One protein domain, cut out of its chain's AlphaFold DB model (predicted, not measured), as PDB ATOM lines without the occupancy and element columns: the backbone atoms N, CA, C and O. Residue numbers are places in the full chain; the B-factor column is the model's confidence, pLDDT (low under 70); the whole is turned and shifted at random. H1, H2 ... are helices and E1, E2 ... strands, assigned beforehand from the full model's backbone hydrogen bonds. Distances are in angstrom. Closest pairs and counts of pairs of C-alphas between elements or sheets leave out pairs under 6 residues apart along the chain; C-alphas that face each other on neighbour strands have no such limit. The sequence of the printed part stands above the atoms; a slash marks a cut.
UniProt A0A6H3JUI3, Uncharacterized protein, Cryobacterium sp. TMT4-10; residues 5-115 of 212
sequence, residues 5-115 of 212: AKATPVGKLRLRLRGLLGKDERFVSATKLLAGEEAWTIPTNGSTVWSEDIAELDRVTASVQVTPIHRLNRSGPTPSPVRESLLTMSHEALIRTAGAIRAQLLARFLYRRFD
ATOM      1  N   ALA A   5     187.096 172.496 202.470       49.44
ATOM      2  CA  ALA A   5     188.409 172.919 201.995       49.44
ATOM      3  C   ALA A   5     189.468 171.796 202.045       49.44
ATOM      4  O   ALA A   5     190.374 171.767 201.208       49.44
ATOM      5  N   LYS A   6     189.351 170.830 202.971       53.06
ATOM      6  CA  LYS A   6     190.243 169.657 203.082       53.06
ATOM      7  C   LYS A   6     189.956 168.576 202.039       53.06
ATOM      8  O   LYS A   6     190.820 167.732 201.803       53.06
ATOM      9  N   ALA A   7     188.774 168.583 201.422       61.47
ATOM     10  CA  ALA A   7     188.410 167.626 200.379       61.47
ATOM     11  C   ALA A   7     188.972 168.014 198.999       61.47
ATOM     12  O   ALA A   7     189.098 167.148 198.128       61.47
ATOM     13  N   THR A   8     189.366 169.280 198.822       78.38
ATOM     14  CA  THR A   8     189.981 169.774 197.583       78.38
ATOM     15  C   THR A   8     191.349 169.117 197.325       78.38
ATOM     16  O   THR A   8     192.051 168.777 198.285       78.38
ATOM     17  N   PRO A   9     191.776 168.944 196.057       82.44
ATOM     18  CA  PRO A   9     193.109 168.422 195.731       82.44
ATOM     19  C   PRO A   9     194.240 169.197 196.421       82.44
ATOM     20  O   PRO A   9     195.123 168.607 197.045       82.44
ATOM     21  N   VAL A  10     194.134 170.527 196.429       85.75
ATOM     22  CA  VAL A  10     195.053 171.423 197.142       85.75
ATOM     23  C   VAL A  10     195.014 171.185 198.654       85.75
ATOM     24  O   VAL A  10     196.060 171.120 199.295       85.75
ATOM     25  N   GLY A  11     193.830 171.016 199.248       82.06
ATOM     26  CA  GLY A  11     193.678 170.710 200.672       82.06
ATOM     27  C   GLY A  11     194.325 169.379 201.068       82.06
ATOM     28  O   GLY A  11     194.984 169.298 202.108       82.06
ATOM     29  N   LYS A  12     194.213 168.357 200.213       84.50
ATOM     30  CA  LYS A  12     194.889 167.062 200.392       84.50
ATOM     31  C   LYS A  12     196.407 167.206 200.307       84.50
ATOM     32  O   LYS A  12     197.113 166.643 201.146       84.50
ATOM     33  N   LEU A  13     196.910 167.985 199.346       90.69
ATOM     34  CA  LEU A  13     198.338 168.277 199.237       90.69
ATOM     35  C   LEU A  13     198.843 169.051 200.461       90.69
ATOM     36  O   LEU A  13     199.857 168.666 201.032       90.69
ATOM     37  N   ARG A  14     198.105 170.055 200.951       91.75
ATOM     38  CA  ARG A  14     198.447 170.771 202.192       91.75
ATOM     39  C   ARG A  14     198.599 169.817 203.379       91.75
ATOM     40  O   ARG A  14     199.603 169.865 204.082       91.75
ATOM     41  N   LEU A  15     197.633 168.918 203.586       88.50
ATOM     42  CA  LEU A  15     197.684 167.934 204.677       88.50
ATOM     43  C   LEU A  15     198.876 166.982 204.554       88.50
ATOM     44  O   LEU A  15     199.463 166.595 205.565       88.50
ATOM     45  N   ARG A  16     199.234 166.610 203.322       91.12
ATOM     46  CA  ARG A  16     200.423 165.808 203.045       91.12
ATOM     47  C   ARG A  16     201.697 166.573 203.376       91.12
ATOM     48  O   ARG A  16     202.524 166.048 204.113       91.12
ATOM     49  N   LEU A  17     201.823 167.810 202.895       94.56
ATOM     50  CA  LEU A  17     202.966 168.675 203.179       94.56
ATOM     51  C   LEU A  17     203.149 168.870 204.678       94.56
ATOM     52  O   LEU A  17     204.262 168.734 205.158       94.56
ATOM     53  N   ARG A  18     202.070 169.048 205.446       93.25
ATOM     54  CA  ARG A  18     202.154 169.116 206.909       93.25
ATOM     55  C   ARG A  18     202.893 167.924 207.519       93.25
ATOM     56  O   ARG A  18     203.709 168.095 208.418       93.25
ATOM     57  N   GLY A  19     202.592 166.715 207.044       91.50
ATOM     58  CA  GLY A  19     203.236 165.491 207.519       91.50
ATOM     59  C   GLY A  19     204.669 165.308 207.017       91.50
ATOM     60  O   GLY A  19     205.453 164.665 207.706       91.50
ATOM     61  N   LEU A  20     204.998 165.844 205.838       94.12
ATOM     62  CA  LEU A  20     206.345 165.788 205.264       94.12
ATOM     63  C   LEU A  20     207.263 166.838 205.899       94.12
ATOM     64  O   LEU A  20     208.267 166.482 206.501       94.12
ATOM     65  N   LEU A  21     206.873 168.112 205.827       96.31
ATOM     66  CA  LEU A  21     207.631 169.247 206.355       96.31
ATOM     67  C   LEU A  21     207.768 169.168 207.877       96.31
ATOM     68  O   LEU A  21     208.829 169.447 208.413       96.31
ATOM     69  N   GLY A  22     206.734 168.709 208.588       93.38
ATOM     70  CA  GLY A  22     206.794 168.555 210.044       93.38
ATOM     71  C   GLY A  22     207.734 167.453 210.543       93.38
ATOM     72  O   GLY A  22     207.957 167.369 211.747       93.38
ATOM     73  N   LYS A  23     208.248 166.591 209.657       92.94
ATOM     74  CA  LYS A  23     209.197 165.515 209.989       92.94
ATOM     75  C   LYS A  23     210.610 165.778 209.469       92.94
ATOM     76  O   LYS A  23     211.501 164.993 209.774       92.94
ATOM     77  N   ASP A  24     210.798 166.820 208.668       94.69
ATOM     78  CA  ASP A  24     212.067 167.139 208.024       94.69
ATOM     79  C   ASP A  24     212.695 168.352 208.719       94.69
ATOM     80  O   ASP A  24     212.086 169.416 208.821       94.69
ATOM     81  N   GLU A  25     213.917 168.175 209.220       93.38
ATOM     82  CA  GLU A  25     214.632 169.155 210.046       93.38
ATOM     83  C   GLU A  25     214.970 170.465 209.323       93.38
ATOM     84  O   GLU A  25     215.240 171.477 209.971       93.38
ATOM     85  N   ARG A  26     214.918 170.478 207.984       94.81
ATOM     86  CA  ARG A  26     215.146 171.690 207.188       94.81
ATOM     87  C   ARG A  26     214.010 172.698 207.330       94.81
ATOM     88  O   ARG A  26     214.194 173.862 206.982       94.81
ATOM     89  N   PHE A  27     212.843 172.274 207.815       96.50
ATOM     90  CA  PHE A  27     211.645 173.101 207.887       96.50
ATOM     91  C   PHE A  27     211.245 173.387 209.328       96.50
ATOM     92  O   PHE A  27     211.340 172.555 210.225       96.50
ATOM     93  N   VAL A  28     210.722 174.590 209.536       94.75
ATOM     94  CA  VAL A  28     210.232 175.053 210.830       94.75
ATOM     95  C   VAL A  28     208.803 175.545 210.665       94.75
ATOM     96  O   VAL A  28     208.460 176.216 209.688       94.75
ATOM     97  N   SER A  29     207.952 175.227 211.639       94.31
ATOM     98  CA  SER A  29     206.608 175.797 211.688       94.31
ATOM     99  C   SER A  29     206.684 177.300 211.957       94.31
ATOM    100  O   SER A  29     207.198 177.741 212.983       94.31
ATOM    101  N   ALA A  30     206.106 178.082 211.050       92.56
ATOM    102  CA  ALA A  30     205.974 179.531 211.152       92.56
ATOM    103  C   ALA A  30     204.572 179.964 211.616       92.56
ATOM    104  O   ALA A  30     204.222 181.136 211.531       92.56
ATOM    105  N   THR A  31     203.759 179.038 212.134       91.19
ATOM    106  CA  THR A  31     202.350 179.289 212.483       91.19
ATOM    107  C   THR A  31     202.165 180.455 213.461       91.19
ATOM    108  O   THR A  31     201.200 181.211 213.374       91.19
ATOM    109  N   LYS A  32     203.119 180.650 214.381       87.75
ATOM    110  CA  LYS A  32     203.103 181.784 215.318       87.75
ATOM    111  C   LYS A  32     203.318 183.137 214.630       87.75
ATOM    112  O   LYS A  32     202.768 184.126 215.099       87.75
ATOM    113  N   LEU A  33     204.080 183.181 213.534       86.50
ATOM    114  CA  LEU A  33     204.333 184.410 212.772       86.50
ATOM    115  C   LEU A  33     203.087 184.881 212.011       86.50
ATOM    116  O   LEU A  33     202.934 186.070 211.763       86.50
ATOM    117  N   LEU A  34     202.182 183.958 211.676       84.06
ATOM    118  CA  LEU A  34     200.953 184.232 210.930       84.06
ATOM    119  C   LEU A  34     199.694 184.067 211.792       84.06
ATOM    120  O   LEU A  34     198.690 183.528 211.341       84.06
ATOM    121  N   ALA A  35     199.747 184.523 213.048       85.00
ATOM    122  CA  ALA A  35     198.585 184.610 213.941       85.00
ATOM    123  C   ALA A  35     197.767 183.304 214.080       85.00
ATOM    124  O   ALA A  35     196.551 183.335 214.251       85.00
ATOM    125  N   GLY A  36     198.433 182.145 214.028       83.38
ATOM    126  CA  GLY A  36     197.782 180.838 214.145       83.38
ATOM    127  C   GLY A  36     197.448 180.166 212.811       83.38
ATOM    128  O   GLY A  36     197.015 179.013 212.815       83.38
ATOM    129  N   GLU A  37     197.689 180.822 211.675       85.25
ATOM    130  CA  GLU A  37     197.577 180.188 210.362       85.25
ATOM    131  C   GLU A  37     198.753 179.245 210.099       85.25
ATOM    132  O   GLU A  37     199.913 179.593 210.309       85.25
ATOM    133  N   GLU A  38     198.463 178.041 209.604       91.19
ATOM    134  CA  GLU A  38     199.494 177.052 209.287       91.19
ATOM    135  C   GLU A  38     200.477 177.599 208.246       91.19
ATOM    136  O   GLU A  38     200.092 177.929 207.120       91.19
ATOM    137  N   ALA A  39     201.755 177.653 208.611       92.31
ATOM    138  CA  ALA A  39     202.807 178.204 207.774       92.31
ATOM    139  C   ALA A  39     204.146 177.515 208.013       92.31
ATOM    140  O   ALA A  39     204.389 176.941 209.080       92.31
ATOM    141  N   TRP A  40     205.016 177.613 207.015       95.62
ATOM    142  CA  TRP A  40     206.331 176.986 207.001       95.62
ATOM    143  C   TRP A  40     207.403 178.008 206.659       95.62
ATOM    144  O   TRP A  40     207.165 178.936 205.888       95.62
ATOM    145  N   THR A  41     208.572 177.829 207.253       96.06
ATOM    146  CA  THR A  41     209.793 178.578 206.962       96.06
ATOM    147  C   THR A  41     210.997 177.641 207.065       96.06
ATOM    148  O   THR A  41     210.841 176.470 207.414       96.06
ATOM    149  N   ILE A  42     212.187 178.148 206.767       95.12
ATOM    150  CA  ILE A  42     213.460 177.465 207.028       95.12
ATOM    151  C   ILE A  42     214.244 178.233 208.109       95.12
ATOM    152  O   ILE A  42     214.009 179.434 208.276       95.12
ATOM    153  N   PRO A  43     215.173 177.594 208.847       91.38
ATOM    154  CA  PRO A  43     215.880 178.227 209.966       91.38
ATOM    155  C   PRO A  43     216.589 179.544 209.620       91.38
ATOM    156  O   PRO A  43     216.682 180.437 210.458       91.38
ATOM    157  N   THR A  44     217.062 179.689 208.382       89.31
ATOM    158  CA  THR A  44     217.788 180.877 207.916       89.31
ATOM    159  C   THR A  44     216.893 182.090 207.653       89.31
ATOM    160  O   THR A  44     217.402 183.203 207.580       89.31
ATOM    161  N   ASN A  45     215.573 181.912 207.524       83.06
ATOM    162  CA  ASN A  45     214.666 182.948 207.011       83.06
ATOM    163  C   ASN A  45     214.149 183.953 208.057       83.06
ATOM    164  O   ASN A  45     213.277 184.769 207.757       83.06
ATOM    165  N   GLY A  46     214.678 183.948 209.281       76.38
ATOM    166  CA  GLY A  46     214.267 184.899 210.318       76.38
ATOM    167  C   GLY A  46     212.749 184.908 210.558       76.38
ATOM    168  O   GLY A  46     212.096 183.865 210.547       76.38
ATOM    169  N   SER A  47     212.178 186.090 210.810       80.19
ATOM    170  CA  SER A  47     210.742 186.272 211.105       80.19
ATOM    171  C   SER A  47     209.955 186.945 209.978       80.19
ATOM    172  O   SER A  47     208.826 187.382 210.194       80.19
ATOM    173  N   THR A  48     210.538 187.044 208.783       84.69
ATOM    174  CA  THR A  48     209.887 187.666 207.628       84.69
ATOM    175  C   THR A  48     208.717 186.805 207.166       84.69
ATOM    176  O   THR A  48     208.825 185.583 207.087       84.69
ATOM    177  N   VAL A  49     207.592 187.437 206.839       85.06
ATOM    178  CA  VAL A  49     206.438 186.775 206.226       85.06
ATOM    179  C   VAL A  49     206.395 187.173 204.765       85.06
ATOM    180  O   VAL A  49     206.404 188.361 204.450       85.06
ATOM    181  N   TRP A  50     206.329 186.185 203.883       85.25
ATOM    182  CA  TRP A  50     206.168 186.436 202.462       85.25
ATOM    183  C   TRP A  50     204.675 186.475 202.109       85.25
ATOM    184  O   TRP A  50     203.904 185.588 202.491       85.25
ATOM    185  N   SER A  51     204.253 187.548 201.438       72.00
ATOM    186  CA  SER A  51     202.843 187.892 201.205       72.00
ATOM    187  C   SER A  51     202.468 188.071 199.731       72.00
ATOM    188  O   SER A  51     201.316 188.406 199.453       72.00
ATOM    189  N   GLU A  52     203.407 187.866 198.805       74.56
ATOM    190  CA  GLU A  52     203.161 188.013 197.367       74.56
ATOM    191  C   GLU A  52     202.426 186.785 196.786       74.56
ATOM    192  O   GLU A  52     202.018 185.865 197.505       74.56
ATOM    193  N   ASP A  53     202.169 186.801 195.475       80.00
ATOM    194  CA  ASP A  53     201.314 185.825 194.800       80.00
ATOM    195  C   ASP A  53     202.076 184.654 194.147       80.00
ATOM    196  O   ASP A  53     203.298 184.636 194.012       80.00
ATOM    197  N   ILE A  54     201.322 183.636 193.719       88.19
ATOM    198  CA  ILE A  54     201.853 182.391 193.137       88.19
ATOM    199  C   ILE A  54     202.743 182.642 191.908       88.19
ATOM    200  O   ILE A  54     203.668 181.869 191.673       88.19
ATOM    201  N   ALA A  55     202.496 183.695 191.122       87.69
ATOM    202  CA  ALA A  55     203.266 183.954 189.909       87.69
ATOM    203  C   ALA A  55     204.709 184.369 190.221       87.69
ATOM    204  O   ALA A  55     205.619 184.039 189.459       87.69
ATOM    205  N   GLU A  56     204.939 185.056 191.341       87.81
ATOM    206  CA  GLU A  56     206.296 185.337 191.807       87.81
ATOM    207  C   GLU A  56     207.002 184.053 192.257       87.81
ATOM    208  O   GLU A  56     208.143 183.825 191.864       87.81
ATOM    209  N   LEU A  57     206.314 183.164 192.986       91.12
ATOM    210  CA  LEU A  57     206.869 181.854 193.357       91.12
ATOM    211  C   LEU A  57     207.285 181.040 192.133       91.12
ATOM    212  O   LEU A  57     208.394 180.504 192.101       91.12
ATOM    213  N   ASP A  58     206.429 180.986 191.112       90.81
ATOM    214  CA  ASP A  58     206.745 180.325 189.846       90.81
ATOM    215  C   ASP A  58     207.990 180.948 189.196       90.81
ATOM    216  O   ASP A  58     208.876 180.227 188.735       90.81
ATOM    217  N   ARG A  59     208.104 182.281 189.206       91.81
ATOM    218  CA  ARG A  59     209.242 183.002 188.621       91.81
ATOM    219  C   ARG A  59     210.546 182.717 189.356       91.81
ATOM    220  O   ARG A  59     211.532 182.347 188.719       91.81
ATOM    221  N   VAL A  60     210.572 182.870 190.680       90.75
ATOM    222  CA  VAL A  60     211.809 182.713 191.460       90.75
ATOM    223  C   VAL A  60     212.270 181.257 191.500       90.75
ATOM    224  O   VAL A  60     213.471 181.001 191.569       90.75
ATOM    225  N   THR A  61     211.347 180.298 191.385       92.06
ATOM    226  CA  THR A  61     211.659 178.859 191.354       92.06
ATOM    227  C   THR A  61     211.778 178.273 189.942       92.06
ATOM    228  O   THR A  61     212.037 177.077 189.805       92.06
ATOM    229  N   ALA A  62     211.663 179.078 188.880       90.88
ATOM    230  CA  ALA A  62     211.655 178.593 187.494       90.88
ATOM    231  C   ALA A  62     212.905 177.779 187.114       90.88
ATOM    232  O   ALA A  62     212.821 176.821 186.348       90.88
ATOM    233  N   SER A  63     214.068 178.132 187.671       89.69
ATOM    234  CA  SER A  63     215.337 177.439 187.412       89.69
ATOM    235  C   SER A  63     215.491 176.114 188.170       89.69
ATOM    236  O   SER A  63     216.465 175.398 187.950       89.69
ATOM    237  N   VAL A  64     214.595 175.811 189.112       89.88
ATOM    238  CA  VAL A  64     214.703 174.644 189.991       89.88
ATOM    239  C   VAL A  64     214.232 173.402 189.243       89.88
ATOM    240  O   VAL A  64     213.066 173.298 188.848       89.88
ATOM    241  N   GLN A  65     215.151 172.451 189.078       86.38
ATOM    242  CA  GLN A  65     214.891 171.153 188.468       86.38
ATOM    243  C   GLN A  65     214.639 170.114 189.559       86.38
ATOM    244  O   GLN A  65     215.466 169.908 190.444       86.38
ATOM    245  N   VAL A  66     213.483 169.466 189.487       87.00
ATOM    246  CA  VAL A  66     213.066 168.370 190.369       87.00
ATOM    247  C   VAL A  66     212.385 167.308 189.520       87.00
ATOM    248  O   VAL A  66     211.857 167.620 188.451       87.00
ATOM    249  N   THR A  67     212.358 166.066 190.001       80.75
ATOM    250  CA  THR A  67     211.626 164.994 189.321       80.75
ATOM    251  C   THR A  67     210.156 165.398 189.169       80.75
ATOM    252  O   THR A  67     209.543 165.789 190.174       80.75
ATOM    253  N   PRO A  68     209.580 165.320 187.955       79.00
ATOM    254  CA  PRO A  68     208.170 165.599 187.732       79.00
ATOM    255  C   PRO A  68     207.275 164.744 188.630       79.00
ATOM    256  O   PRO A  68     207.577 163.589 188.932       79.00
ATOM    257  N   ILE A  69     206.151 165.312 189.058       84.62
ATOM    258  CA  ILE A  69     205.134 164.591 189.819       84.62
ATOM    259  C   ILE A  69     203.881 164.572 188.960       84.62
ATOM    260  O   ILE A  69     203.129 165.533 188.955       84.62
ATOM    261  N   HIS A  70     203.645 163.472 188.252       77.19
ATOM    262  CA  HIS A  70     202.444 163.334 187.424       77.19
ATOM    263  C   HIS A  70     201.212 162.962 188.249       77.19
ATOM    264  O   HIS A  70     200.084 163.231 187.855       77.19
ATOM    265  N   ARG A  71     201.401 162.317 189.408       74.44
ATOM    266  CA  ARG A  71     200.292 161.908 190.271       74.44
ATOM    267  C   ARG A  71     200.723 161.736 191.718       74.44
ATOM    268  O   ARG A  71     201.772 161.173 192.019       74.44
ATOM    269  N   LEU A  72     199.849 162.139 192.635       77.25
ATOM    270  CA  LEU A  72     199.970 161.805 194.051       77.25
ATOM    271  C   LEU A  72     199.294 160.456 194.333       77.25
ATOM    272  O   LEU A  72     198.151 160.228 193.934       77.25
ATOM    273  N   ASN A  73     199.967 159.570 195.072       73.12
ATOM    274  CA  ASN A  73     199.353 158.332 195.555       73.12
ATOM    275  C   ASN A  73     198.090 158.638 196.381       73.12
ATOM    276  O   ASN A  73     198.075 159.575 197.181       73.12
ATOM    277  N   ARG A  74     197.024 157.850 196.213       64.69
ATOM    278  CA  ARG A  74     195.740 158.087 196.906       64.69
ATOM    279  C   ARG A  74     195.815 157.802 198.411       64.69
ATOM    280  O   ARG A  74     195.115 158.442 199.193       64.69
ATOM    281  N   SER A  75     196.655 156.851 198.805       61.75
ATOM    282  CA  SER A  75     196.828 156.367 200.177       61.75
ATOM    283  C   SER A  75     198.246 155.848 200.394       61.75
ATOM    284  O   SER A  75     198.954 155.565 199.428       61.75
ATOM    285  N   GLY A  76     198.644 155.713 201.659       71.69
ATOM    286  CA  GLY A  76     199.962 155.206 202.040       71.69
ATOM    287  C   GLY A  76     201.053 156.283 202.105       71.69
ATOM    288  O   GLY A  76     200.774 157.475 201.908       71.69
ATOM    289  N   PRO A  77     202.297 155.883 202.424       72.81
ATOM    290  CA  PRO A  77     203.434 156.796 202.467       72.81
ATOM    291  C   PRO A  77     203.654 157.451 201.099       72.81
ATOM    292  O   PRO A  77     203.381 156.865 200.056       72.81
ATOM    293  N   THR A  78     204.114 158.703 201.094       76.31
ATOM    294  CA  THR A  78     204.468 159.375 199.833       76.31
ATOM    295  C   THR A  78     205.722 158.702 199.264       76.31
ATOM    296  O   THR A  78     206.708 158.617 200.006       76.31
ATOM    297  N   PRO A  79     205.709 158.233 197.999       77.94
ATOM    298  CA  PRO A  79     206.874 157.608 197.378       77.94
ATOM    299  C   PRO A  79     208.108 158.502 197.486       77.94
ATOM    300  O   PRO A  79     207.986 159.722 197.370       77.94
ATOM    301  N   SER A  80     209.286 157.909 197.694       81.44
ATOM    302  CA  SER A  80     210.518 158.674 197.931       81.44
ATOM    303  C   SER A  80     210.800 159.743 196.866       81.44
ATOM    304  O   SER A  80     210.997 160.883 197.271       81.44
ATOM    305  N   PRO A  81     210.710 159.477 195.547       78.12
ATOM    306  CA  PRO A  81     210.955 160.514 194.537       78.12
ATOM    307  C   PRO A  81     209.973 161.690 194.632       78.12
ATOM    308  O   PRO A  81     210.371 162.848 194.596       78.12
ATOM    309  N   VAL A  82     208.686 161.395 194.844       83.75
ATOM    310  CA  VAL A  82     207.635 162.408 195.027       83.75
ATOM    311  C   VAL A  82     207.907 163.231 196.284       83.75
ATOM    312  O   VAL A  82     207.774 164.451 196.273       83.75
ATOM    313  N   ARG A  83     208.304 162.569 197.375       90.88
ATOM    314  CA  ARG A  83     208.673 163.233 198.624       90.88
ATOM    315  C   ARG A  83     209.864 164.167 198.405       90.88
ATOM    316  O   ARG A  83     209.752 165.331 198.770       90.88
ATOM    317  N   GLU A  84     210.950 163.695 197.799       89.19
ATOM    318  CA  GLU A  84     212.146 164.513 197.564       89.19
ATOM    319  C   GLU A  84     211.851 165.715 196.661       89.19
ATOM    320  O   GLU A  84     212.280 166.823 196.977       89.19
ATOM    321  N   SER A  85     211.051 165.549 195.604       91.38
ATOM    322  CA  SER A  85     210.619 166.670 194.759       91.38
ATOM    323  C   SER A  85     209.785 167.696 195.526       91.38
ATOM    324  O   SER A  85     210.025 168.898 195.403       91.38
ATOM    325  N   LEU A  86     208.829 167.245 196.348       96.19
ATOM    326  CA  LEU A  86     208.010 168.140 197.172       96.19
ATOM    327  C   LEU A  86     208.859 168.889 198.203       96.19
ATOM    328  O   LEU A  86     208.676 170.094 198.369       96.19
ATOM    329  N   LEU A  87     209.781 168.202 198.881       97.00
ATOM    330  CA  LEU A  87     210.666 168.807 199.875       97.00
ATOM    331  C   LEU A  87     211.637 169.792 199.220       97.00
ATOM    332  O   LEU A  87     211.730 170.930 199.661       97.00
ATOM    333  N   THR A  88     212.296 169.398 198.130       96.44
ATOM    334  CA  THR A  88     213.254 170.251 197.411       96.44
ATOM    335  C   THR A  88     212.581 171.515 196.892       96.44
ATOM    336  O   THR A  88     213.053 172.615 197.166       96.44
ATOM    337  N   MET A  89     211.432 171.392 196.224       96.81
ATOM    338  CA  MET A  89     210.713 172.561 195.712       96.81
ATOM    339  C   MET A  89     210.161 173.444 196.843       96.81
ATOM    340  O   MET A  89     210.181 174.667 196.730       96.81
ATOM    341  N   SER A  90     209.715 172.852 197.959       97.25
ATOM    342  CA  SER A  90     209.302 173.625 199.142       97.25
ATOM    343  C   SER A  90     210.471 174.397 199.748       97.25
ATOM    344  O   SER A  90     210.318 175.561 200.103       97.25
ATOM    345  N   HIS A  91     211.637 173.761 199.857       96.88
ATOM    346  CA  HIS A  91     212.844 174.388 200.381       96.88
ATOM    347  C   HIS A  91     213.295 175.546 199.487       96.88
ATOM    348  O   HIS A  91     213.537 176.643 199.983       96.88
ATOM    349  N   GLU A  92     213.331 175.334 198.168       95.44
ATOM    350  CA  GLU A  92     213.694 176.369 197.196       95.44
ATOM    351  C   GLU A  92     212.704 177.539 197.172       95.44
ATOM    352  O   GLU A  92     213.110 178.694 197.071       95.44
ATOM    353  N   ALA A  93     211.406 177.272 197.312       95.00
ATOM    354  CA  ALA A  93     210.412 178.330 197.454       95.00
ATOM    355  C   ALA A  93     210.684 179.185 198.701       95.00
ATOM    356  O   ALA A  93     210.710 180.413 198.624       95.00
ATOM    357  N   LEU A  94     210.930 178.545 199.847       95.12
ATOM    358  CA  LEU A  94     211.187 179.244 201.104       95.12
ATOM    359  C   LEU A  94     212.505 180.026 201.064       95.12
ATOM    360  O   LEU A  94     212.514 181.205 201.400       95.12
ATOM    361  N   ILE A  95     213.610 179.428 200.614       94.38
ATOM    362  CA  ILE A  95     214.912 180.115 200.590       94.38
ATOM    363  C   ILE A  95     214.903 181.336 199.659       94.38
ATOM    364  O   ILE A  95     215.437 182.381 200.019       94.38
ATOM    365  N   ARG A  96     214.247 181.248 198.495       92.50
ATOM    366  CA  ARG A  96     214.237 182.325 197.490       92.50
ATOM    367  C   ARG A  96     213.285 183.465 197.824       92.50
ATOM    368  O   ARG A  96     213.522 184.590 197.403       92.50
ATOM    369  N   THR A  97     212.232 183.183 198.586       90.88
ATOM    370  CA  THR A  97     211.320 184.211 199.117       90.88
ATOM    371  C   THR A  97     211.817 184.835 200.418       90.88
ATOM    372  O   THR A  97     211.261 185.838 200.860       90.88
ATOM    373  N   ALA A  98     212.851 184.247 201.037       90.25
ATOM    374  CA  ALA A  98     213.440 184.683 202.302       90.25
ATOM    375  C   ALA A  98     212.397 184.938 203.411       90.25
ATOM    376  O   ALA A  98     212.551 185.840 204.235       90.25
ATOM    377  N   GLY A  99     211.319 184.150 203.434       89.88
ATOM    378  CA  GLY A  99     210.224 184.350 204.373       89.88
ATOM    379  C   GLY A  99     209.393 183.104 204.635       89.88
ATOM    380  O   GLY A  99     209.540 182.062 203.995       89.88
ATOM    381  N   ALA A 100     208.514 183.224 205.625       93.25
ATOM    382  CA  ALA A 100     207.501 182.238 205.935       93.25
ATOM    383  C   ALA A 100     206.369 182.290 204.906       93.25
ATOM    384  O   ALA A 100     205.833 183.362 204.618       93.25
ATOM    385  N   ILE A 101     205.957 181.122 204.414       93.50
ATOM    386  CA  ILE A 101     204.858 180.969 203.459       93.50
ATOM    387  C   ILE A 101     203.710 180.209 204.128       93.50
ATOM    388  O   ILE A 101     203.906 179.174 204.775       93.50
ATOM    389  N   ARG A 102     202.476 180.690 203.934       92.44
ATOM    390  CA  ARG A 102     201.259 179.980 204.363       92.44
ATOM    391  C   ARG A 102     201.187 178.608 203.697       92.44
ATOM    392  O   ARG A 102     201.300 178.501 202.477       92.44
ATOM    393  N   ALA A 103     200.877 177.566 204.461       92.75
ATOM    394  CA  ALA A 103     200.811 176.193 203.959       92.75
ATOM    395  C   ALA A 103     199.809 176.031 202.804       92.75
ATOM    396  O   ALA A 103     200.041 175.258 201.878       92.75
ATOM    397  N   GLN A 104     198.711 176.793 202.823       90.12
ATOM    398  CA  GLN A 104     197.735 176.815 201.732       90.12
ATOM    399  C   GLN A 104     198.312 177.405 200.435       90.12
ATOM    400  O   GLN A 104     198.009 176.903 199.354       90.12
ATOM    401  N   LEU A 105     199.128 178.457 200.530       90.88
ATOM    402  CA  LEU A 105     199.759 179.106 199.380       90.88
ATOM    403  C   LEU A 105     200.853 178.215 198.793       90.88
ATOM    404  O   LEU A 105     200.854 177.968 197.591       90.88
ATOM    405  N   LEU A 106     201.688 177.638 199.661       94.31
ATOM    406  CA  LEU A 106     202.703 176.662 199.275       94.31
ATOM    407  C   LEU A 106     202.079 175.446 198.572       94.31
ATOM    408  O   LEU A 106     202.553 175.026 197.522       94.31
ATOM    409  N   ALA A 107     200.969 174.917 199.097       93.38
ATOM    410  CA  ALA A 107     200.254 173.813 198.463       93.38
ATOM    411  C   ALA A 107     199.704 174.190 197.078       93.38
ATOM    412  O   ALA A 107     199.822 173.393 196.156       93.38
ATOM    413  N   ARG A 108     199.125 175.388 196.907       91.75
ATOM    414  CA  ARG A 108     198.636 175.856 195.595       91.75
ATOM    415  C   ARG A 108     199.763 176.010 194.583       91.75
ATOM    416  O   ARG A 108     199.612 175.573 193.448       91.75
ATOM    417  N   PHE A 109     200.875 176.601 195.009       94.12
ATOM    418  CA  PHE A 109     202.071 176.736 194.189       94.12
ATOM    419  C   PHE A 109     202.564 175.367 193.710       94.12
ATOM    420  O   PHE A 109     202.656 175.149 192.510       94.12
ATOM    421  N   LEU A 110     202.782 174.408 194.615       94.56
ATOM    422  CA  LEU A 110     203.258 173.074 194.232       94.56
ATOM    423  C   LEU A 110     202.252 172.338 193.343       94.56
ATOM    424  O   LEU A 110     202.639 171.679 192.383       94.56
ATOM    425  N   TYR A 111     200.961 172.478 193.632       91.38
ATOM    426  CA  TYR A 111     199.906 171.881 192.825       91.38
ATOM    427  C   TYR A 111     199.948 172.360 191.366       91.38
ATOM    428  O   TYR A 111     199.879 171.541 190.453       91.38
ATOM    429  N   ARG A 112     200.148 173.669 191.160       90.88
ATOM    430  CA  ARG A 112     200.335 174.281 189.838       90.88
ATOM    431  C   ARG A 112     201.676 173.900 189.209       90.88
ATOM    432  O   ARG A 112     201.721 173.542 188.040       90.88
ATOM    433  N   ARG A 113     202.767 173.960 189.977       90.44
ATOM    434  CA  ARG A 113     204.141 173.733 189.502       90.44
ATOM    435  C   ARG A 113     204.351 172.332 188.929       90.44
ATOM    436  O   ARG A 113     205.190 172.167 188.041       90.44
ATOM    437  N   PHE A 114     203.620 171.355 189.459       89.69
ATOM    438  CA  PHE A 114     203.631 169.965 189.008       89.69
ATOM    439  C   PHE A 114     202.462 169.604 188.083       89.69
ATOM    440  O   PHE A 114     202.347 168.443 187.714       89.69
ATOM    441  N   ASP A 115     201.613 170.570 187.719       87.38
ATOM    442  CA  ASP A 115     200.453 170.368 186.845       87.38
ATOM    443  C   ASP A 115     199.564 169.182 187.271       87.38
ATOM    444  O   ASP A 115     199.191 168.309 186.489       87.38
TER     445      ASP A 115
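AT A GLANCE: This is residues 5 to 115 of the 212 residues of an uncharacterized protein of Cryobacterium sp. TMT4-10 (UniProt A0A6H3JUI3). Four helices are packed crosswise into a rounded body: the longest, H3, crosses H4 at a steep tilt, and H4 sits between H1 and H2, which both also touch H3. Long loops wind round this helical core, and the short strand E1, near H3 and H4, is joined to residues 28 to 29 and 101 to 102 by short antiparallel pairings. The printed part has 111 residues, with four named helices and one named strand in the order H1, E1, H2, H3, H4 along the chain; the class is mostly helix, though under half of the residues, 52, are in named elements. It is compact, with a radius of gyration of the C-alphas of 12.9 A and spans of 34 by 30 by 26 A.

IN THESE COORDINATES: H3, residues 80 to 97, is 25.6 A long from C-alpha 80 at (210.518, 158.674, 197.931) to C-alpha 97 at (211.320, 184.211, 199.117). H4, residues 103 to 113, is 15.0 A long and ends with C-alpha 113 at (204.141, 173.733, 189.502). H1, residues 9 to 21, is 18.0 A long and begins with C-alpha 9 at (193.109, 168.422, 195.731). H2 is residues 54 to 60, 10.1 A, and E1 is residues 39 to 41, 7.0 A.

HOW THE PARTS SIT: H3 and H4 are the hub, each touching three other helices. H3 touches H4 with residues 86 to 90 alone; their closest C-alphas, of Ser 90 and Leu 106, are 7.3 A apart, and they run opposite ways at a steep tilt of 68 degrees, only just short of about perpendicular. H1 touches H4, with the closest C-alphas, of Arg 14 and Ala 107, 5.1 A apart; they run opposite ways at 69 degrees, a steep tilt, only just. H2 touches H4 through Ile 54 and Phe 109, whose C-alphas are the closest at 5.8 A; they run the same way at 67 degrees, again only just steep. H1, with residues 17 to 21 alone, touches H3 about perpendicular at 88 degrees; the closest C-alphas, of Leu 21 and Leu 87, are 7.2 A apart. H2 touches residues 93 to 97 of H3, about perpendicular at 87 degrees, with the closest C-alphas, of Leu 57 and Ala 93, 6.5 A apart. H1 and H2 are apart. E1 pairs with no named strand; its closest C-alpha pair with H4, Ala 39 and Ala 103, is 4.8 A apart. In H1, H2, H3 and H4 every O i to N i+4 pair is within hydrogen-bond range.

THE WHOLE: The two C-alphas farthest apart, of Gly 46 and Arg 74, are 35.2 A apart. The printed part has no cut. The links H1 to E1, E1 to H2 and H2 to H3 are long, with 17, 12 and 19 residues; H3 to H4 is tight, with 5. The mean pLDDT of the printed part is 87.2, and residues 5 to 7 and 74 to 75 are under 70.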